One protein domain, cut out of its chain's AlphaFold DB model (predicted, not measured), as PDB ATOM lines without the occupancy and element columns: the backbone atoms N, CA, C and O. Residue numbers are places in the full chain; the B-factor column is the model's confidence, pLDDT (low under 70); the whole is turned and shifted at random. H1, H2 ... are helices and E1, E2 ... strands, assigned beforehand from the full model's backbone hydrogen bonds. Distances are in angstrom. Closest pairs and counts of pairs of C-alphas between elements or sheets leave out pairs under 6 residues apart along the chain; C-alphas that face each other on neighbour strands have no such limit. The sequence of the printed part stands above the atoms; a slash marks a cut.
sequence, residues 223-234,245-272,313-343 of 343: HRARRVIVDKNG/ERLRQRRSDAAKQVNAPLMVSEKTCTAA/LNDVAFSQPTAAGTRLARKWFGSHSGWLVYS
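Overview. This is residues 223 to 234, 245 to 272 and 313 to 343 of the 343 residues of an uncharacterized protein of Peltaster fructicola (UniProt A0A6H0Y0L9). A small, strongly twisted four-stranded sheet has H2 packed over its E3 side, and H1 extends from this body, residues 245 to 252 sticking out. The 71 printed residues include E1, H1, E2, E3, H2, E4 in chain order; the sheet E2 E1 E4 E3 is mixed, as is the class, helices and strands. The whole is compact, radius of gyration of the C-alphas 12.7 A, but elongated, spanning 43 by 23 by 19 A.

Along the chain. E1 is residues 223 to 228, from C-alpha 223 at (-1.316, -51.837, 41.880), 15.9 A long; E2 is residues 264 to 271, bending by 95 degrees at residue 267; E3 is residues 316 to 319; H2 is residues 323 to 333, 15.5 A; H1 is residues 245 to 259, 21.6 A; E4 is residues 340 to 342, ending with C-alpha 342 at (1.799, -43.617, 40.053).

Arrangement. E1 is antiparallel to E2 (N 265 and O 227, 2.8 A) and E4 (N 226 and O 341, 2.8 A); E4 and E3 are parallel (N 318 and O 340, 3.0 A). E3, H2 and E4 form a strand-helix-strand unit, parallel neighbour strands joined through a helix, with a right-handed crossover. H2 is on the sheet; the closest C-alphas of H2 and E3, Ala 329 and Phe 318, are 7.8 A apart. H1, not on the sheet, only just touches H2 with residues 258 to 259 alone, 3 pairs of C-alphas within 8 A, the closest Val 258 and Arg 327 at 7.4 A. Every O i to N i+4 pair is within hydrogen-bond range in H2, 10 of 11 in H1.

Size, cuts and confidence. C-alphas 234 and 245 are 16.3 A apart across one cut, 272 and 313 9.7 A across the other. Of the links printed whole, none is long. Residues 232 to 234 and 250 to 259 have pLDDT under 70.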
ATOM      1  N   HIS A 223      -0.913 -51.710  40.475       83.81
ATOM      2  CA  HIS A 223      -1.316 -51.837  41.880       83.81
ATOM      3  C   HIS A 223      -0.941 -50.658  42.791       83.81
ATOM      4  O   HIS A 223      -1.450 -50.565  43.908       83.81
ATOM      5  N   ARG A 224      -0.051 -49.754  42.362       90.06
ATOM      6  CA  ARG A 224       0.526 -48.707  43.229       90.06
ATOM      7  C   ARG A 224       0.194 -47.293  42.758       90.06
ATOM      8  O   ARG A 224       1.084 -46.464  42.575       90.06
ATOM      9  N   ALA A 225      -1.091 -46.992  42.608       92.81
ATOM     10  CA  ALA A 225      -1.553 -45.653  42.266       92.81
ATOM     11  C   ALA A 225      -1.997 -44.853  43.502       92.81
ATOM     12  O   ALA A 225      -2.285 -45.393  44.569       92.81
ATOM     13  N   ARG A 226      -2.051 -43.530  43.362       94.00
ATOM     14  CA  ARG A 226      -2.519 -42.578  44.372       94.00
ATOM     15  C   ARG A 226      -3.368 -41.499  43.714       94.00
ATOM     16  O   ARG A 226      -3.158 -41.143  42.558       94.00
ATOM     17  N   ARG A 227      -4.337 -40.956  44.449       93.50
ATOM     18  CA  ARG A 227      -5.296 -39.980  43.910       93.50
ATOM     19  C   ARG A 227      -4.770 -38.552  43.980       93.50
ATOM     20  O   ARG A 227      -4.288 -38.129  45.025       93.50
ATOM     21  N   VAL A 228      -4.944 -37.785  42.911       92.69
ATOM     22  CA  VAL A 228      -4.664 -36.343  42.891       92.69
ATOM     23  C   VAL A 228      -5.724 -35.596  43.694       92.69
ATOM     24  O   VAL A 228      -6.922 -35.778  43.469       92.69
ATOM     25  N   ILE A 229      -5.300 -34.725  44.602       90.75
ATOM     26  CA  ILE A 229      -6.175 -33.938  45.479       90.75
ATOM     27  C   ILE A 229      -6.031 -32.438  45.199       90.75
ATOM     28  O   ILE A 229      -5.017 -31.980  44.678       90.75
ATOM     29  N   VAL A 230      -7.074 -31.673  45.519       82.50
ATOM     30  CA  VAL A 230      -7.016 -30.205  45.497       82.50
ATOM     31  C   VAL A 230      -6.446 -29.725  46.822       82.50
ATOM     32  O   VAL A 230      -6.816 -30.255  47.872       82.50
ATOM     33  N   ASP A 231      -5.586 -28.711  46.777       70.44
ATOM     34  CA  ASP A 231      -5.170 -28.016  47.987       70.44
ATOM     35  C   ASP A 231      -6.369 -27.262  48.580       70.44
ATOM     36  O   ASP A 231      -6.899 -26.319  47.988       70.44
ATOM     37  N   LYS A 232      -6.831 -27.717  49.748       63.38
ATOM     38  CA  LYS A 232      -7.957 -27.101  50.459       63.38
ATOM     39  C   LYS A 232      -7.587 -25.734  51.044       63.38
ATOM     40  O   LYS A 232      -8.490 -24.946  51.306       63.38
ATOM     41  N   ASN A 233      -6.297 -25.419  51.180       57.78
ATOM     42  CA  ASN A 233      -5.838 -24.161  51.770       57.78
ATOM     43  C   ASN A 233      -5.954 -22.963  50.808       57.78
ATOM     44  O   ASN A 233      -5.919 -21.818  51.251       57.78
ATOM     45  N   GLY A 234      -6.137 -23.200  49.502       52.28
ATOM     46  CA  GLY A 234      -6.244 -22.146  48.483       52.28
ATOM     47  C   GLY A 234      -7.664 -21.646  48.185       52.28
ATOM     48  O   GLY A 234      -7.813 -20.664  47.464       52.28
ATOM     49  N   GLU A 245     -16.116 -10.836  39.516       79.06
ATOM     50  CA  GLU A 245     -14.894 -11.005  40.314       79.06
ATOM     51  C   GLU A 245     -14.651 -12.486  40.631       79.06
ATOM     52  O   GLU A 245     -13.551 -12.994  40.437       79.06
ATOM     53  N   ARG A 246     -15.709 -13.238  40.964       76.94
ATOM     54  CA  ARG A 246     -15.642 -14.701  41.128       76.94
ATOM     55  C   ARG A 246     -15.166 -15.408  39.856       76.94
ATOM     56  O   ARG A 246     -14.435 -16.393  39.947       76.94
ATOM     57  N   LEU A 247     -15.556 -14.928  38.672       75.25
ATOM     58  CA  LEU A 247     -15.112 -15.500  37.397       75.25
ATOM     59  C   LEU A 247     -13.625 -15.209  37.129       75.25
ATOM     60  O   LEU A 247     -12.891 -16.102  36.698       75.25
ATOM     61  N   ARG A 248     -13.167 -13.979  37.403       80.56
ATOM     62  CA  ARG A 248     -11.747 -13.591  37.305       80.56
ATOM     63  C   ARG A 248     -10.884 -14.354  38.305       80.56
ATOM     64  O   ARG A 248      -9.860 -14.900  37.903       80.56
ATOM     65  N   GLN A 249     -11.337 -14.472  39.549       75.75
ATOM     66  CA  GLN A 249     -10.682 -15.244  40.601       75.75
ATOM     67  C   GLN A 249     -10.557 -16.717  40.188       75.75
ATOM     68  O   GLN A 249      -9.451 -17.237  40.156       75.75
ATOM     69  N   ARG A 250     -11.641 -17.358  39.718       69.12
ATOM     70  CA  ARG A 250     -11.597 -18.742  39.204       69.12
ATOM     71  C   ARG A 250     -10.618 -18.918  38.047       69.12
ATOM     72  O   ARG A 250      -9.924 -19.928  37.997       69.12
ATOM     73  N   ARG A 251     -10.543 -17.959  37.117       68.75
ATOM     74  CA  ARG A 251      -9.556 -17.988  36.022       68.75
ATOM     75  C   ARG A 251      -8.125 -17.842  36.544       68.75
ATOM     76  O   ARG A 251      -7.251 -18.568  36.085       68.75
ATOM     77  N   SER A 252      -7.898 -16.944  37.500       69.81
ATOM     78  CA  SER A 252      -6.606 -16.758  38.169       69.81
ATOM     79  C   SER A 252      -6.188 -18.006  38.951       69.81
ATOM     80  O   SER A 252      -5.055 -18.456  38.824       69.81
ATOM     81  N   ASP A 253      -7.093 -18.602  39.721       66.81
ATOM     82  CA  ASP A 253      -6.822 -19.782  40.544       66.81
ATOM     83  C   ASP A 253      -6.590 -21.017  39.669       66.81
ATOM     84  O   ASP A 253      -5.632 -21.754  39.894       66.81
ATOM     85  N   ALA A 254      -7.369 -21.184  38.595       63.94
ATOM     86  CA  ALA A 254      -7.109 -22.203  37.583       63.94
ATOM     87  C   ALA A 254      -5.733 -22.005  36.923       63.94
ATOM     88  O   ALA A 254      -4.985 -22.969  36.769       63.94
ATOM     89  N   ALA A 255      -5.356 -20.766  36.585       63.75
ATOM     90  CA  ALA A 255      -4.043 -20.457  36.019       63.75
ATOM     91  C   ALA A 255      -2.894 -20.738  37.007       63.75
ATOM     92  O   ALA A 255      -1.873 -21.302  36.615       63.75
ATOM     93  N   LYS A 256      -3.071 -20.429  38.298       64.94
ATOM     94  CA  LYS A 256      -2.111 -20.765  39.365       64.94
ATOM     95  C   LYS A 256      -1.980 -22.278  39.554       64.94
ATOM     96  O   LYS A 256      -0.872 -22.789  39.681       64.94
ATOM     97  N   GLN A 257      -3.086 -23.019  39.482       62.62
ATOM     98  CA  GLN A 257      -3.114 -24.476  39.648       62.62
ATOM     99  C   GLN A 257      -2.493 -25.247  38.465       62.62
ATOM    100  O   GLN A 257      -2.184 -26.435  38.583       62.62
ATOM    101  N   VAL A 258      -2.297 -24.608  37.306       63.62
ATOM    102  CA  VAL A 258      -1.555 -25.190  36.169       63.62
ATOM    103  C   VAL A 258      -0.053 -25.283  36.454       63.62
ATOM    104  O   VAL A 258       0.577 -26.213  35.958       63.62
ATOM    105  N   ASN A 259       0.496 -24.387  37.281       65.75
ATOM    106  CA  ASN A 259       1.929 -24.334  37.598       65.75
ATOM    107  C   ASN A 259       2.268 -24.821  39.019       65.75
ATOM    108  O   ASN A 259       3.441 -24.898  39.371       65.75
ATOM    109  N   ALA A 260       1.261 -25.135  39.834       71.81
ATOM    110  CA  ALA A 260       1.461 -25.652  41.181       71.81
ATOM    111  C   ALA A 260       1.899 -27.134  41.167       71.81
ATOM    112  O   ALA A 260       1.466 -27.886  40.284       71.81
ATOM    113  N   PRO A 261       2.697 -27.576  42.158       81.50
ATOM    114  CA  PRO A 261       2.996 -28.989  42.364       81.50
ATOM    115  C   PRO A 261       1.723 -29.836  42.454       81.50
ATOM    116  O   PRO A 261       0.693 -29.401  42.978       81.50
ATOM    117  N   LEU A 262       1.790 -31.064  41.942       85.31
ATOM    118  CA  LEU A 262       0.668 -31.990  42.011       85.31
ATOM    119  C   LEU A 262       0.546 -32.542  43.435       85.31
ATOM    120  O   LEU A 262       1.418 -33.274  43.894       85.31
ATOM    121  N   MET A 263      -0.550 -32.217  44.117       89.31
ATOM    122  CA  MET A 263      -0.839 -32.765  45.441       89.31
ATOM    123  C   MET A 263      -1.490 -34.139  45.305       89.31
ATOM    124  O   MET A 263      -2.438 -34.323  44.536       89.31
ATOM    125  N   VAL A 264      -0.983 -35.111  46.059       92.06
ATOM    126  CA  VAL A 264      -1.369 -36.519  45.949       92.06
ATOM    127  C   VAL A 264      -1.759 -37.052  47.326       92.06
ATOM    128  O   VAL A 264      -1.115 -36.756  48.324       92.06
ATOM    129  N   SER A 265      -2.832 -37.835  47.373       92.38
ATOM    130  CA  SER A 265      -3.298 -38.561  48.554       92.38
ATOM    131  C   SER A 265      -2.243 -39.546  49.059       92.38
ATOM    132  O   SER A 265      -1.620 -40.253  48.269       92.38
ATOM    133  N   GLU A 266      -2.126 -39.679  50.379       91.00
ATOM    134  CA  GLU A 266      -1.291 -40.705  51.019       91.00
ATOM    135  C   GLU A 266      -1.833 -42.124  50.802       91.00
ATOM    136  O   GLU A 266      -1.070 -43.083  50.721       91.00
ATOM    137  N   LYS A 267      -3.156 -42.263  50.648       92.69
ATOM    138  CA  LYS A 267      -3.798 -43.558  50.400       92.69
ATOM    139  C   LYS A 267      -3.428 -44.096  49.020       92.69
ATOM    140  O   LYS A 267      -3.681 -43.430  48.009       92.69
ATOM    141  N   THR A 268      -2.899 -45.314  48.999       92.56
ATOM    142  CA  THR A 268      -2.651 -46.101  47.790       92.56
ATOM    143  C   THR A 268      -3.908 -46.842  47.348       92.56
ATOM    144  O   THR A 268      -4.687 -47.311  48.178       92.56
ATOM    145  N   CYS A 269      -4.098 -46.970  46.042       88.88
ATOM    146  CA  CYS A 269      -5.172 -47.736  45.429       88.88
ATOM    147  C   CYS A 269      -4.682 -48.448  44.166       88.88
ATOM    148  O   CYS A 269      -3.728 -48.013  43.520       88.88
ATOM    149  N   THR A 270      -5.384 -49.512  43.792       88.44
ATOM    150  CA  THR A 270      -5.157 -50.215  42.530       88.44
ATOM    151  C   THR A 270      -5.775 -49.421  41.384       88.44
ATOM    152  O   THR A 270      -6.946 -49.052  41.441       88.44
ATOM    153  N   ALA A 271      -4.983 -49.167  40.350       89.00
ATOM    154  CA  ALA A 271      -5.436 -48.743  39.038       89.00
ATOM    155  C   ALA A 271      -5.434 -49.959  38.113       89.00
ATOM    156  O   ALA A 271      -4.526 -50.791  38.129       89.00
ATOM    157  N   ALA A 272      -6.450 -50.077  37.278       87.00
ATOM    158  CA  ALA A 272      -6.514 -51.180  36.339       87.00
ATOM    159  C   ALA A 272      -5.637 -50.947  35.101       87.00
ATOM    160  O   ALA A 272      -5.274 -51.907  34.425       87.00
ATOM    161  N   LEU A 313     -13.387 -44.720  34.116       80.00
ATOM    162  CA  LEU A 313     -12.297 -43.836  33.687       80.00
ATOM    163  C   LEU A 313     -11.316 -43.549  34.839       80.00
ATOM    164  O   LEU A 313     -10.106 -43.558  34.650       80.00
ATOM    165  N   ASN A 314     -11.843 -43.407  36.061       81.50
ATOM    166  CA  ASN A 314     -11.083 -43.183  37.295       81.50
ATOM    167  C   ASN A 314     -10.147 -44.330  37.724       81.50
ATOM    168  O   ASN A 314      -9.403 -44.132  38.682       81.50
ATOM    169  N   ASP A 315     -10.169 -45.479  37.047       86.12
ATOM    170  CA  ASP A 315      -9.272 -46.616  37.294       86.12
ATOM    171  C   ASP A 315      -8.005 -46.554  36.422       86.12
ATOM    172  O   ASP A 315      -7.182 -47.471  36.446       86.12
ATOM    173  N   VAL A 316      -7.827 -45.468  35.664       92.25
ATOM    174  CA  VAL A 316      -6.629 -45.186  34.869       92.25
ATOM    175  C   VAL A 316      -5.705 -44.233  35.630       92.25
ATOM    176  O   VAL A 316      -6.133 -43.185  36.121       92.25
ATOM    177  N   ALA A 317      -4.420 -44.576  35.709       94.50
ATOM    178  CA  ALA A 317      -3.383 -43.786  36.365       94.50
ATOM    179  C   ALA A 317      -2.309 -43.310  35.381       94.50
ATOM    180  O   ALA A 317      -1.996 -44.002  34.423       94.50
ATOM    181  N   PHE A 318      -1.702 -42.151  35.638       95.38
ATOM    182  CA  PHE A 318      -0.561 -41.631  34.868       95.38
ATOM    183  C   PHE A 318       0.734 -41.725  35.682       95.38
ATOM    184  O   PHE A 318       0.756 -41.321  36.847       95.38
ATOM    185  N   SER A 319       1.827 -42.202  35.087       93.62
ATOM    186  CA  SER A 319       3.141 -42.157  35.736       93.62
ATOM    187  C   SER A 319       3.677 -40.723  35.716       93.62
ATOM    188  O   SER A 319       3.708 -40.086  34.663       93.62
ATOM    189  N   GLN A 320       4.056 -40.202  36.887       87.62
ATOM    190  CA  GLN A 320       4.793 -38.934  37.076       87.62
ATOM    191  C   GLN A 320       4.586 -37.890  35.950       87.62
ATOM    192  O   GLN A 320       5.511 -37.587  35.188       87.62
ATOM    193  N   PRO A 321       3.361 -37.361  35.777       91.06
ATOM    194  CA  PRO A 321       3.023 -36.613  34.576       91.06
ATOM    195  C   PRO A 321       3.829 -35.314  34.479       91.06
ATOM    196  O   PRO A 321       3.889 -34.529  35.424       91.06
ATOM    197  N   THR A 322       4.386 -35.043  33.295       91.12
ATOM    198  CA  THR A 322       4.971 -33.731  32.970       91.12
ATOM    199  C   THR A 322       3.899 -32.640  33.008       91.12
ATOM    200  O   THR A 322       2.710 -32.937  32.929       91.12
ATOM    201  N   ALA A 323       4.272 -31.354  33.004       89.00
ATOM    202  CA  ALA A 323       3.285 -30.266  32.939       89.00
ATOM    203  C   ALA A 323       2.317 -30.398  31.740       89.00
ATOM    204  O   ALA A 323       1.131 -30.077  31.843       89.00
ATOM    205  N   ALA A 324       2.803 -30.895  30.594       89.56
ATOM    206  CA  ALA A 324       1.956 -31.214  29.447       89.56
ATOM    207  C   ALA A 324       1.054 -32.429  29.715       89.56
ATOM    208  O   ALA A 324      -0.138 -32.367  29.415       89.56
ATOM    209  N   GLY A 325       1.596 -33.482  30.332       92.00
ATOM    210  CA  GLY A 325       0.847 -34.661  30.768       92.00
ATOM    211  C   GLY A 325      -0.258 -34.331  31.774       92.00
ATOM    212  O   GLY A 325      -1.382 -34.784  31.609       92.00
ATOM    213  N   THR A 326      -0.005 -33.461  32.755       92.12
ATOM    214  CA  THR A 326      -1.012 -33.008  33.725       92.12
ATOM    215  C   THR A 326      -2.147 -32.256  33.036       92.12
ATOM    216  O   THR A 326      -3.314 -32.493  33.340       92.12
ATOM    217  N   ARG A 327      -1.839 -31.363  32.083       91.50
ATOM    218  CA  ARG A 327      -2.873 -30.667  31.295       91.50
ATOM    219  C   ARG A 327      -3.696 -31.642  30.460       91.50
ATOM    220  O   ARG A 327      -4.911 -31.487  30.388       91.50
ATOM    221  N   LEU A 328      -3.039 -32.627  29.849       93.62
ATOM    222  CA  LEU A 328      -3.704 -33.677  29.085       93.62
ATOM    223  C   LEU A 328      -4.633 -34.502  29.979       93.62
ATOM    224  O   LEU A 328      -5.811 -34.607  29.664       93.62
ATOM    225  N   ALA A 329      -4.140 -35.002  31.114       93.38
ATOM    226  CA  ALA A 329      -4.925 -35.776  32.070       93.38
ATOM    227  C   ALA A 329      -6.141 -34.978  32.558       93.38
ATOM    228  O   ALA A 329      -7.268 -35.442  32.433       93.38
ATOM    229  N   ARG A 330      -5.954 -33.732  33.015       92.00
ATOM    230  CA  ARG A 330      -7.069 -32.879  33.464       92.00
ATOM    231  C   ARG A 330      -8.126 -32.670  32.380       92.00
ATOM    232  O   ARG A 330      -9.316 -32.677  32.678       92.00
ATOM    233  N   LYS A 331      -7.692 -32.487  31.127       92.94
ATOM    234  CA  LYS A 331      -8.595 -32.358  29.980       92.94
ATOM    235  C   LYS A 331      -9.342 -33.664  29.705       92.94
ATOM    236  O   LYS A 331     -10.539 -33.613  29.459       92.94
ATOM    237  N   TRP A 332      -8.650 -34.800  29.756       94.06
ATOM    238  CA  TRP A 332      -9.213 -36.118  29.470       94.06
ATOM    239  C   TRP A 332     -10.213 -36.581  30.532       94.06
ATOM    240  O   TRP A 332     -11.325 -36.970  30.202       94.06
ATOM    241  N   PHE A 333      -9.876 -36.423  31.814       91.81
ATOM    242  CA  PHE A 333     -10.779 -36.714  32.930       91.81
ATOM    243  C   PHE A 333     -11.895 -35.675  33.113       91.81
ATOM    244  O   PHE A 333     -12.805 -35.891  33.912       91.81
ATOM    245  N   GLY A 334     -11.803 -34.511  32.460       90.44
ATOM    246  CA  GLY A 334     -12.724 -33.390  32.671       90.44
ATOM    247  C   GLY A 334     -12.657 -32.777  34.079       90.44
ATOM    248  O   GLY A 334     -13.560 -32.045  34.477       90.44
ATOM    249  N   SER A 335     -11.604 -33.067  34.849       87.38
ATOM    250  CA  SER A 335     -11.458 -32.643  36.243       87.38
ATOM    251  C   SER A 335     -10.020 -32.251  36.576       87.38
ATOM    252  O   SER A 335      -9.056 -32.863  36.119       87.38
ATOM    253  N   HIS A 336      -9.861 -31.243  37.437       85.31
ATOM    254  CA  HIS A 336      -8.547 -30.781  37.897       85.31
ATOM    255  C   HIS A 336      -7.888 -31.755  38.890       85.31
ATOM    256  O   HIS A 336      -6.661 -31.768  39.014       85.31
ATOM    257  N   SER A 337      -8.689 -32.595  39.551       88.38
ATOM    258  CA  SER A 337      -8.293 -33.537  40.605       88.38
ATOM    259  C   SER A 337      -9.128 -34.819  40.561       88.38
ATOM    260  O   SER A 337     -10.104 -34.917  39.822       88.38
ATOM    261  N   GLY A 338      -8.794 -35.793  41.402       88.44
ATOM    262  CA  GLY A 338      -9.555 -37.030  41.571       88.44
ATOM    263  C   GLY A 338      -9.116 -38.169  40.655       88.44
ATOM    264  O   GLY A 338      -9.476 -39.307  40.932       88.44
ATOM    265  N   TRP A 339      -8.308 -37.889  39.636       92.62
ATOM    266  CA  TRP A 339      -7.649 -38.890  38.800       92.62
ATOM    267  C   TRP A 339      -6.415 -39.480  39.499       92.62
ATOM    268  O   TRP A 339      -5.983 -38.975  40.542       92.62
ATOM    269  N   LEU A 340      -5.876 -40.578  38.964       94.38
ATOM    270  CA  LEU A 340      -4.814 -41.350  39.606       94.38
ATOM    271  C   LEU A 340      -3.432 -41.064  39.005       94.38
ATOM    272  O   LEU A 340      -3.280 -40.822  37.807       94.38
ATOM    273  N   VAL A 341      -2.409 -41.143  39.850       94.88
ATOM    274  CA  VAL A 341      -0.996 -41.093  39.472       94.88
ATOM    275  C   VAL A 341      -0.208 -42.207  40.133       94.88
ATOM    276  O   VAL A 341      -0.545 -42.637  41.234       94.88
ATOM    277  N   TYR A 342       0.862 -42.651  39.488       93.75
ATOM    278  CA  TYR A 342       1.799 -43.617  40.053       93.75
ATOM    279  C   TYR A 342       3.247 -43.211  39.759       93.75
ATOM    280  O   TYR A 342       3.495 -42.220  39.062       93.75
ATOM    281  N   SER A 343       4.192 -43.917  40.374       83.81
ATOM    282  CA  SER A 343       5.624 -43.612  40.311       83.81
ATOM    283  C   SER A 343       6.431 -44.770  39.787       83.81
ATOM    284  O   SER A 343       6.189 -45.881  40.316       83.81
TER     285      SER A 343